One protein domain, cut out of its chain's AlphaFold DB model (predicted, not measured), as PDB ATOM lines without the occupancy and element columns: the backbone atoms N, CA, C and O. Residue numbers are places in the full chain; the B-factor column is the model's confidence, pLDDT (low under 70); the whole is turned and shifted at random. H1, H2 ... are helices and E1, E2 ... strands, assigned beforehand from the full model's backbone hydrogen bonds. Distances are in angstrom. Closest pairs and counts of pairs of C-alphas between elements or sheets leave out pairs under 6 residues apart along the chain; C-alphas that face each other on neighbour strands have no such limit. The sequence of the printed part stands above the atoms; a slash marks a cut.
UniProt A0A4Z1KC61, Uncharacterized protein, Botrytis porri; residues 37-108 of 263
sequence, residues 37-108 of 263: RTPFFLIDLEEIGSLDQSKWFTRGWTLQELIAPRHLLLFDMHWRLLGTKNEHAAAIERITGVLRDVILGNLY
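AT A GLANCE: This is residues 37 to 108 of the 263 residues of an uncharacterized protein of Botrytis porri (UniProt A0A4Z1KC61). Look for a small three-stranded sheet at one side of a compact body, with four short helices beside it in a loose ring, H1, H2, H4, H3. The 13 residues 42 to 54, with no named element, loop from the sheet's strand E1 to H1. The printed part has 72 residues, in the order E1 H1 H2 E2 E3 H3 H4; the sheet, E1 E2 E3, is mixed. The class is mixed, helices and strands, with 34 residues, under half, in named elements; the radius of gyration of the C-alphas is 11.2 A and the spans are 33 by 23 by 21 A.

HOW THE PARTS SIT: Begin at E1, residues 38 to 41, parallel to E2, residues 72 to 75, at 29 degrees; N 40 and O 73 are 2.9 A apart, within hydrogen-bond range. H1, residues 55 to 58, and H2, residues 62 to 67, stand between them in a strand-helix-strand unit, two parallel neighbour strands joined through helices, with a right-handed crossover. E2 forms an antiparallel hairpin with E3, residues 81 to 84, where N 74 and O 83 are 2.8 A apart. H2 only grazes the sheet, with residues 65 to 66. H3, residues 89 to 96, touches H4, residues 100 to 103; their closest C-alphas, Glu 93 and Arg 100, are 5.6 A apart. H2 and H4 only just touch, with 3 pairs of C-alphas within 8 A, the closest Ile 67 and Ile 103 at 6.0 A. H1 is close to but not clearly touching H3; their closest C-alphas, Phe 57 and Thr 96, are 6.6 A apart. Every O i to N i+4 pair is within range in H2 and H3; H1 and H4 are too short for one.

IN THESE COORDINATES: Find C-alpha 38 at (13.068, 35.416, -24.765), where E1 begins its 10.0 A. E2 spans 9.7 A, H2 8.6 A and E3 8.4 A. H3 starts at C-alpha 89, (11.529, 27.755, -39.066), and runs 10.3 A; H4 ends at C-alpha 103, (11.103, 24.143, -33.970).

THE WHOLE: The C-alphas of His 78 and Tyr 108 are farthest apart, at 32.9 A. The printed part has no cut, and its one long link is E1 to H1. Look for pLDDT under 70 at residues 37 to 41, 43 and 46 to 49.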
ATOM      1  N   ARG A  37       8.660  36.557 -24.152       54.94
ATOM      2  CA  ARG A  37       9.451  36.448 -25.381       54.94
ATOM      3  C   ARG A  37      10.909  36.545 -24.967       54.94
ATOM      4  O   ARG A  37      11.346  37.606 -24.533       54.94
ATOM      5  N   THR A  38      11.643  35.450 -25.076       60.25
ATOM      6  CA  THR A  38      13.068  35.416 -24.765       60.25
ATOM      7  C   THR A  38      13.839  35.957 -25.973       60.25
ATOM      8  O   THR A  38      13.790  35.333 -27.040       60.25
ATOM      9  N   PRO A  39      14.481  37.137 -25.874       59.81
ATOM     10  CA  PRO A  39      15.310  37.657 -26.952       59.81
ATOM     11  C   PRO A  39      16.624  36.872 -27.026       59.81
ATOM     12  O   PRO A  39      17.265  36.644 -26.002       59.81
ATOM     13  N   PHE A  40      17.030  36.485 -28.236       69.25
ATOM     14  CA  PHE A  40      18.296  35.803 -28.502       69.25
ATOM     15  C   PHE A  40      19.124  36.566 -29.525       69.25
ATOM     16  O   PHE A  40      18.610  37.170 -30.466       69.25
ATOM     17  N   PHE A  41      20.435  36.526 -29.327       65.75
ATOM     18  CA  PHE A  41      21.369  37.388 -30.027       65.75
ATOM     19  C   PHE A  41      22.371  36.562 -30.832       65.75
ATOM     20  O   PHE A  41      23.183  35.827 -30.266       65.75
ATOM     21  N   LEU A  42      22.322  36.708 -32.155       74.31
ATOM     22  CA  LEU A  42      23.267  36.114 -33.094       74.31
ATOM     23  C   LEU A  42      24.453  37.074 -33.244       74.31
ATOM     24  O   LEU A  42      24.577  37.805 -34.223       74.31
ATOM     25  N   ILE A  43      25.301  37.097 -32.209       66.12
ATOM     26  CA  ILE A  43      26.424  38.043 -32.036       66.12
ATOM     27  C   ILE A  43      27.427  38.072 -33.196       66.12
ATOM     28  O   ILE A  43      28.268  38.961 -33.266       66.12
ATOM     29  N   ASP A  44      27.386  37.072 -34.062       71.69
ATOM     30  CA  ASP A  44      28.326  36.839 -35.142       71.69
ATOM     31  C   ASP A  44      27.762  37.124 -36.540       71.69
ATOM     32  O   ASP A  44      28.464  36.895 -37.522       71.69
ATOM     33  N   LEU A  45      26.530  37.630 -36.641       73.25
ATOM     34  CA  LEU A  45      25.961  38.102 -37.902       73.25
ATOM     35  C   LEU A  45      26.132  39.614 -38.036       73.25
ATOM     36  O   LEU A  45      25.516  40.372 -37.286       73.25
ATOM     37  N   GLU A  46      26.950  40.038 -39.006       59.00
ATOM     38  CA  GLU A  46      27.227  41.458 -39.262       59.00
ATOM     39  C   GLU A  46      26.084  42.180 -39.997       59.00
ATOM     40  O   GLU A  46      25.791  43.342 -39.725       59.00
ATOM     41  N   GLU A  47      25.372  41.487 -40.885       62.31
ATOM     42  CA  GLU A  47      24.214  42.021 -41.609       62.31
ATOM     43  C   GLU A  47      23.055  41.015 -41.671       62.31
ATOM     44  O   GLU A  47      23.164  39.902 -41.157       62.31
ATOM     45  N   ILE A  48      21.944  41.399 -42.325       57.19
ATOM     46  CA  ILE A  48      20.778  40.554 -42.673       57.19
ATOM     47  C   ILE A  48      21.188  39.511 -43.743       57.19
ATOM     48  O   ILE A  48      20.549  39.336 -44.778       57.19
ATOM     49  N   GLY A  49      22.331  38.858 -43.539       61.72
ATOM     50  CA  GLY A  49      22.808  37.739 -44.329       61.72
ATOM     51  C   GLY A  49      22.033  36.465 -44.004       61.72
ATOM     52  O   GLY A  49      21.196  36.411 -43.100       61.72
ATOM     53  N   SER A  50      22.317  35.416 -44.771       77.12
ATOM     54  CA  SER A  50      21.706  34.106 -44.567       77.12
ATOM     55  C   SER A  50      22.069  33.559 -43.179       77.12
ATOM     56  O   SER A  50      23.239  33.505 -42.804       77.12
ATOM     57  N   LEU A  51      21.051  33.150 -42.410       84.75
ATOM     58  CA  LEU A  51      21.183  32.638 -41.035       84.75
ATOM     59  C   LEU A  51      22.197  31.491 -40.900       84.75
ATOM     60  O   LEU A  51      22.744  31.278 -39.821       84.75
ATOM     61  N   ASP A  52      22.457  30.762 -41.985       84.25
ATOM     62  CA  ASP A  52      23.416  29.656 -42.021       84.25
ATOM     63  C   ASP A  52      24.874  30.077 -41.812       84.25
ATOM     64  O   ASP A  52      25.707  29.223 -41.518       84.25
ATOM     65  N   GLN A  53      25.180  31.372 -41.890       85.56
ATOM     66  CA  GLN A  53      26.506  31.904 -41.579       85.56
ATOM     67  C   GLN A  53      26.751  32.067 -40.072       85.56
ATOM     68  O   GLN A  53      27.901  32.214 -39.654       85.56
ATOM     69  N   SER A  54      25.705  32.022 -39.238       89.25
ATOM     70  CA  SER A  54      25.874  32.140 -37.791       89.25
ATOM     71  C   SER A  54      26.429  30.845 -37.193       89.25
ATOM     72  O   SER A  54      25.794  29.787 -37.208       89.25
ATOM     73  N   LYS A  55      27.584  30.959 -36.538       88.69
ATOM     74  CA  LYS A  55      28.180  29.970 -35.632       88.69
ATOM     75  C   LYS A  55      27.267  29.640 -34.456       88.69
ATOM     76  O   LYS A  55      27.511  28.651 -33.773       88.69
ATOM     77  N   TRP A  56      26.223  30.421 -34.167       89.94
ATOM     78  CA  TRP A  56      25.245  30.028 -33.152       89.94
ATOM     79  C   TRP A  56      24.631  28.663 -33.480       89.94
ATOM     80  O   TRP A  56      24.500  27.836 -32.583       89.94
ATOM     81  N   PHE A  57      24.354  28.369 -34.755       91.75
ATOM     82  CA  PHE A  57      23.813  27.069 -35.163       91.75
ATOM     83  C   PHE A  57      24.827  25.920 -35.088       91.75
ATOM     84  O   PHE A  57      24.418  24.759 -35.079       91.75
ATOM     85  N   THR A  58      26.124  26.227 -34.993       91.56
ATOM     86  CA  THR A  58      27.188  25.226 -34.861       91.56
ATOM     87  C   THR A  58      27.652  25.032 -33.421       91.56
ATOM     88  O   THR A  58      28.385  24.095 -33.160       91.56
ATOM     89  N   ARG A  59      27.231  25.834 -32.438       93.31
ATOM     90  CA  ARG A  59      27.610  25.615 -31.025       93.31
ATOM     91  C   ARG A  59      26.797  24.481 -30.402       93.31
ATOM     92  O   ARG A  59      25.606  24.389 -30.645       93.31
ATOM     93  N   GLY A  60      27.386  23.634 -29.559       92.75
ATOM     94  CA  GLY A  60      26.658  22.522 -28.917       92.75
ATOM     95  C   GLY A  60      25.442  22.960 -28.083       92.75
ATOM     96  O   GLY A  60      24.309  22.593 -28.389       92.75
ATOM     97  N   TRP A  61      25.658  23.790 -27.055       91.56
ATOM     98  CA  TRP A  61      24.629  24.178 -26.069       91.56
ATOM     99  C   TRP A  61      23.440  24.953 -26.639       91.56
ATOM    100  O   TRP A  61      22.315  24.809 -26.154       91.56
ATOM    101  N   THR A  62      23.651  25.682 -27.732       91.88
ATOM    102  CA  THR A  62      22.590  26.454 -28.387       91.88
ATOM    103  C   THR A  62      21.507  25.561 -29.003       91.88
ATOM    104  O   THR A  62      20.452  26.043 -29.402       91.88
ATOM    105  N   LEU A  63      21.724  24.240 -29.069       92.94
ATOM    106  CA  LEU A  63      20.706  23.278 -29.484       92.94
ATOM    107  C   LEU A  63      19.512  23.288 -28.530       92.94
ATOM    108  O   LEU A  63      18.364  23.327 -28.968       92.94
ATOM    109  N   GLN A  64      19.784  23.275 -27.226       90.19
ATOM    110  CA  GLN A  64      18.729  23.313 -26.217       90.19
ATOM    111  C   GLN A  64      18.087  24.702 -26.153       90.19
ATOM    112  O   GLN A  64      16.864  24.800 -26.065       90.19
ATOM    113  N   GLU A  65      18.890  25.762 -26.299       89.88
ATOM    114  CA  GLU A  65      18.400  27.145 -26.403       89.88
ATOM    115  C   GLU A  65      17.440  27.340 -27.589       89.88
ATOM    116  O   GLU A  65      16.476  28.094 -27.484       89.88
ATOM    117  N   LEU A  66      17.671  26.641 -28.707       90.38
ATOM    118  CA  LEU A  66      16.789  26.660 -29.873       90.38
ATOM    119  C   LEU A  66      15.452  25.952 -29.616       90.38
ATOM    120  O   LEU A  66      14.380  26.445 -29.989       90.38
ATOM    121  N   ILE A  67      15.541  24.739 -29.070       90.31
ATOM    122  CA  ILE A  67      14.430  23.784 -29.037       90.31
ATOM    123  C   ILE A  67      13.435  24.128 -27.935       90.31
ATOM    124  O   ILE A  67      12.229  24.085 -28.159       90.31
ATOM    125  N   ALA A  68      13.924  24.455 -26.748       86.62
ATOM    126  CA  ALA A  68      13.085  24.488 -25.563       86.62
ATOM    127  C   ALA A  68      12.078  25.657 -25.488       86.62
ATOM    128  O   ALA A  68      10.917  25.411 -25.159       86.62
ATOM    129  N   PRO A  69      12.431  26.920 -25.795       85.94
ATOM    130  CA  PRO A  69      11.456  28.010 -25.748       85.94
ATOM    131  C   PRO A  69      10.558  28.015 -26.991       85.94
ATOM    132  O   PRO A  69      11.046  27.946 -28.113       85.94
ATOM    133  N   ARG A  70       9.235  28.184 -26.841       80.12
ATOM    134  CA  ARG A  70       8.317  28.284 -28.001       80.12
ATOM    135  C   ARG A  70       8.534  29.545 -28.839       80.12
ATOM    136  O   ARG A  70       8.425  29.495 -30.060       80.12
ATOM    137  N   HIS A  71       8.865  30.664 -28.199       80.56
ATOM    138  CA  HIS A  71       9.002  31.964 -28.855       80.56
ATOM    139  C   HIS A  71      10.424  32.500 -28.712       80.56
ATOM    140  O   HIS A  71      10.854  32.815 -27.605       80.56
ATOM    141  N   LEU A  72      11.122  32.663 -29.838       85.12
ATOM    142  CA  LEU A  72      12.423  33.330 -29.893       85.12
ATOM    143  C   LEU A  72      12.376  34.515 -30.835       85.12
ATOM    144  O   LEU A  72      11.813  34.406 -31.926       85.12
ATOM    145  N   LEU A  73      13.005  35.609 -30.419       86.19
ATOM    146  CA  LEU A  73      13.337  36.736 -31.282       86.19
ATOM    147  C   LEU A  73      14.816  36.633 -31.652       86.19
ATOM    148  O   LEU A  73      15.645  36.460 -30.762       86.19
ATOM    149  N   LEU A  74      15.124  36.734 -32.941       86.81
ATOM    150  CA  LEU A  74      16.477  36.676 -33.482       86.81
ATOM    151  C   LEU A  74      16.961  38.094 -33.775       86.81
ATOM    152  O   LEU A  74      16.271  38.855 -34.452       86.81
ATOM    153  N   PHE A  75      18.150  38.434 -33.292       85.31
ATOM    154  CA  PHE A  75      18.798  39.722 -33.533       85.31
ATOM    155  C   PHE A  75      20.187  39.522 -34.141       85.31
ATOM    156  O   PHE A  75      20.864  38.559 -33.783       85.31
ATOM    157  N   ASP A  76      20.609  40.430 -35.022       84.56
ATOM    158  CA  ASP A  76      21.989  40.493 -35.529       84.56
ATOM    159  C   ASP A  76      22.938  41.183 -34.536       84.56
ATOM    160  O   ASP A  76      22.497  41.685 -33.499       84.56
ATOM    161  N   MET A  77      24.236  41.275 -34.856       82.12
ATOM    162  CA  MET A  77      25.235  41.888 -33.968       82.12
ATOM    163  C   MET A  77      25.000  43.384 -33.680       82.12
ATOM    164  O   MET A  77      25.573  43.937 -32.737       82.12
ATOM    165  N   HIS A  78      24.158  44.045 -34.478       83.50
ATOM    166  CA  HIS A  78      23.791  45.452 -34.353       83.50
ATOM    167  C   HIS A  78      22.445  45.663 -33.648       83.50
ATOM    168  O   HIS A  78      21.930  46.781 -33.654       83.50
ATOM    169  N   TRP A  79      21.886  44.623 -33.015       83.38
ATOM    170  CA  TRP A  79      20.579  44.656 -32.348       83.38
ATOM    171  C   TRP A  79      19.402  44.927 -33.292       83.38
ATOM    172  O   TRP A  79      18.330  45.351 -32.852       83.38
ATOM    173  N   ARG A  80      19.557  44.653 -34.590       85.25
ATOM    174  CA  ARG A  80      18.441  44.703 -35.533       85.25
ATOM    175  C   ARG A  80      17.668  43.395 -35.453       85.25
ATOM    176  O   ARG A  80      18.250  42.313 -35.496       85.25
ATOM    177  N   LEU A  81      16.347  43.502 -35.317       87.19
ATOM    178  CA  LEU A  81      15.456  42.345 -35.311       87.19
ATOM    179  C   LEU A  81      15.485  41.679 -36.694       87.19
ATOM    180  O   LEU A  81      15.101  42.294 -37.684       87.19
ATOM    181  N   LEU A  82      15.905  40.417 -36.736       87.25
ATOM    182  CA  LEU A  82      15.897  39.573 -37.934       87.25
ATOM    183  C   LEU A  82      14.556  38.850 -38.120       87.25
ATOM    184  O   LEU A  82      14.234  38.419 -39.224       87.25
ATOM    185  N   GLY A  83      13.786  38.694 -37.042       89.19
ATOM    186  CA  GLY A  83      12.483  38.030 -37.028       89.19
ATOM    187  C   GLY A  83      12.352  37.053 -35.865       89.19
ATOM    188  O   GLY A  83      13.097  37.111 -34.885       89.19
ATOM    189  N   THR A  84      11.392  36.145 -35.964       89.88
ATOM    190  CA  THR A  84      11.102  35.127 -34.952       89.88
ATOM    191  C   THR A  84      11.580  33.740 -35.376       89.88
ATOM    192  O   THR A  84      11.699  33.443 -36.565       89.88
ATOM    193  N   LYS A  85      11.780  32.833 -34.411       88.31
ATOM    194  CA  LYS A  85      12.036  31.408 -34.706       88.31
ATOM    195  C   LYS A  85      10.984  30.804 -35.642       88.31
ATOM    196  O   LYS A  85      11.336  30.003 -36.500       88.31
ATOM    197  N   ASN A  86       9.719  31.195 -35.499       91.44
ATOM    198  CA  ASN A  86       8.629  30.652 -36.309       91.44
ATOM    199  C   ASN A  86       8.698  31.151 -37.757       91.44
ATOM    200  O   ASN A  86       8.544  30.354 -38.679       91.44
ATOM    201  N   GLU A  87       8.987  32.440 -37.956       92.00
ATOM    202  CA  GLU A  87       9.203  33.030 -39.287       92.00
ATOM    203  C   GLU A  87      10.389  32.373 -40.007       92.00
ATOM    204  O   GLU A  87      10.341  32.139 -41.212       92.00
ATOM    205  N   HIS A  88      11.422  31.991 -39.250       92.44
ATOM    206  CA  HIS A  88      12.641  31.373 -39.774       92.44
ATOM    207  C   HIS A  88      12.662  29.843 -39.691       92.44
ATOM    208  O   HIS A  88      13.692  29.232 -39.977       92.44
ATOM    209  N   ALA A  89      11.546  29.190 -39.353       92.06
ATOM    210  CA  ALA A  89      11.529  27.755 -39.066       92.06
ATOM    211  C   ALA A  89      12.043  26.897 -40.235       92.06
ATOM    212  O   ALA A  89      12.713  25.894 -40.008       92.06
ATOM    213  N   ALA A  90      11.801  27.320 -41.484       90.19
ATOM    214  CA  ALA A  90      12.325  26.628 -42.663       90.19
ATOM    215  C   ALA A  90      13.845  26.693 -42.784       90.19
ATOM    216  O   ALA A  90      14.493  25.690 -43.077       90.19
ATOM    217  N   ALA A  91      14.406  27.881 -42.570       91.12
ATOM    218  CA  ALA A  91      15.843  28.076 -42.617       91.12
ATOM    219  C   ALA A  91      16.515  27.310 -41.473       91.12
ATOM    220  O   ALA A  91      17.479  26.590 -41.707       91.12
ATOM    221  N   ILE A  92      15.959  27.397 -40.262       92.62
ATOM    222  CA  ILE A  92      16.471  26.701 -39.078       92.62
ATOM    223  C   ILE A  92      16.444  25.179 -39.279       92.62
ATOM    224  O   ILE A  92      17.435  24.518 -38.967       92.62
ATOM    225  N   GLU A  93      15.361  24.624 -39.831       91.75
ATOM    226  CA  GLU A  93      15.250  23.194 -40.153       91.75
ATOM    227  C   GLU A  93      16.366  22.755 -41.111       91.75
ATOM    228  O   GLU A  93      17.110  21.819 -40.815       91.75
ATOM    229  N   ARG A  94      16.570  23.496 -42.207       88.94
ATOM    230  CA  ARG A  94      17.645  23.230 -43.177       88.94
ATOM    231  C   ARG A  94      19.040  23.295 -42.548       88.94
ATOM    232  O   ARG A  94      19.899  22.483 -42.885       88.94
ATOM    233  N   ILE A  95      19.282  24.274 -41.676       90.69
ATOM    234  CA  ILE A  95      20.596  24.508 -41.061       90.69
ATOM    235  C   ILE A  95      20.924  23.419 -40.038       90.69
ATOM    236  O   ILE A  95      22.029  22.879 -40.026       90.69
ATOM    237  N   THR A  96      19.967  23.114 -39.165       91.81
ATOM    238  CA  THR A  96      20.213  22.325 -37.948       91.81
ATOM    239  C   THR A  96      19.838  20.856 -38.081       91.81
ATOM    240  O   THR A  96      20.284  20.040 -37.280       91.81
ATOM    241  N   GLY A  97      18.987  20.516 -39.047       90.25
ATOM    242  CA  GLY A  97      18.368  19.200 -39.137       90.25
ATOM    243  C   GLY A  97      17.279  18.944 -38.082       90.25
ATOM    244  O   GLY A  97      16.732  17.840 -38.021       90.25
ATOM    245  N   VAL A  98      16.961  19.933 -37.238       91.69
ATOM    246  CA  VAL A  98      15.852  19.847 -36.282       91.69
ATOM    247  C   VAL A  98      14.547  19.982 -37.054       91.69
ATOM    248  O   VAL A  98      14.367  20.922 -37.822       91.69
ATOM    249  N   LEU A  99      13.624  19.051 -36.829       89.06
ATOM    250  CA  LEU A  99      12.326  19.040 -37.500       89.06
ATOM    251  C   LEU A  99      11.569  20.348 -37.273       89.06
ATOM    252  O   LEU A  99      11.482  20.833 -36.143       89.06
ATOM    253  N   ARG A 100      10.929  20.870 -38.320       89.44
ATOM    254  CA  ARG A 100      10.090  22.070 -38.234       89.44
ATOM    255  C   ARG A 100       9.027  21.983 -37.151       89.44
ATOM    256  O   ARG A 100       8.840  22.953 -36.426       89.44
ATOM    257  N   ASP A 101       8.373  20.837 -36.994       87.75
ATOM    258  CA  ASP A 101       7.361  20.664 -35.947       87.75
ATOM    259  C   ASP A 101       7.957  20.755 -34.537       87.75
ATOM    260  O   ASP A 101       7.298  21.252 -33.625       87.75
ATOM    261  N   VAL A 102       9.219  20.357 -34.355       90.06
ATOM    262  CA  VAL A 102       9.950  20.563 -33.096       90.06
ATOM    263  C   VAL A 102      10.301  22.043 -32.924       90.06
ATOM    264  O   VAL A 102      10.089  22.604 -31.853       90.06
ATOM    265  N   ILE A 103      10.771  22.709 -33.984       91.56
ATOM    266  CA  ILE A 103      11.103  24.143 -33.970       91.56
ATOM    267  C   ILE A 103       9.876  24.988 -33.603       91.56
ATOM    268  O   ILE A 103       9.983  25.888 -32.770       91.56
ATOM    269  N   LEU A 104       8.713  24.680 -34.176       89.50
ATOM    270  CA  LEU A 104       7.448  25.369 -33.907       89.50
ATOM    271  C   LEU A 104       6.833  25.003 -32.545       89.50
ATOM    272  O   LEU A 104       5.906  25.673 -32.097       89.50
ATOM    273  N   GLY A 105       7.345  23.966 -31.872       86.56
ATOM    274  CA  GLY A 105       6.801  23.467 -30.607       86.56
ATOM    275  C   GLY A 105       5.521  22.635 -30.758       86.56
ATOM    276  O   GLY A 105       4.820  22.428 -29.773       86.56
ATOM    277  N   ASN A 106       5.219  22.157 -31.967       86.25
ATOM    278  CA  ASN A 106       4.093  21.264 -32.251       86.25
ATOM    279  C   ASN A 106       4.415  19.800 -31.907       86.25
ATOM    280  O   ASN A 106       3.510  19.023 -31.611       86.25
ATOM    281  N   LEU A 107       5.698  19.421 -31.946       84.88
ATOM    282  CA  LEU A 107       6.188  18.087 -31.609       84.88
ATOM    283  C   LEU A 107       7.175  18.161 -30.443       84.88
ATOM    284  O   LEU A 107       8.210  18.822 -30.531       84.88
ATOM    285  N   TYR A 108       6.883  17.439 -29.360       87.50
ATOM    286  CA  TYR A 108       7.818  17.304 -28.246       87.50
ATOM    287  C   TYR A 108       9.046  16.470 -28.667       87.50
ATOM    288  O   TYR A 108       8.862  15.363 -29.185       87.50
TER     289      TYR A 108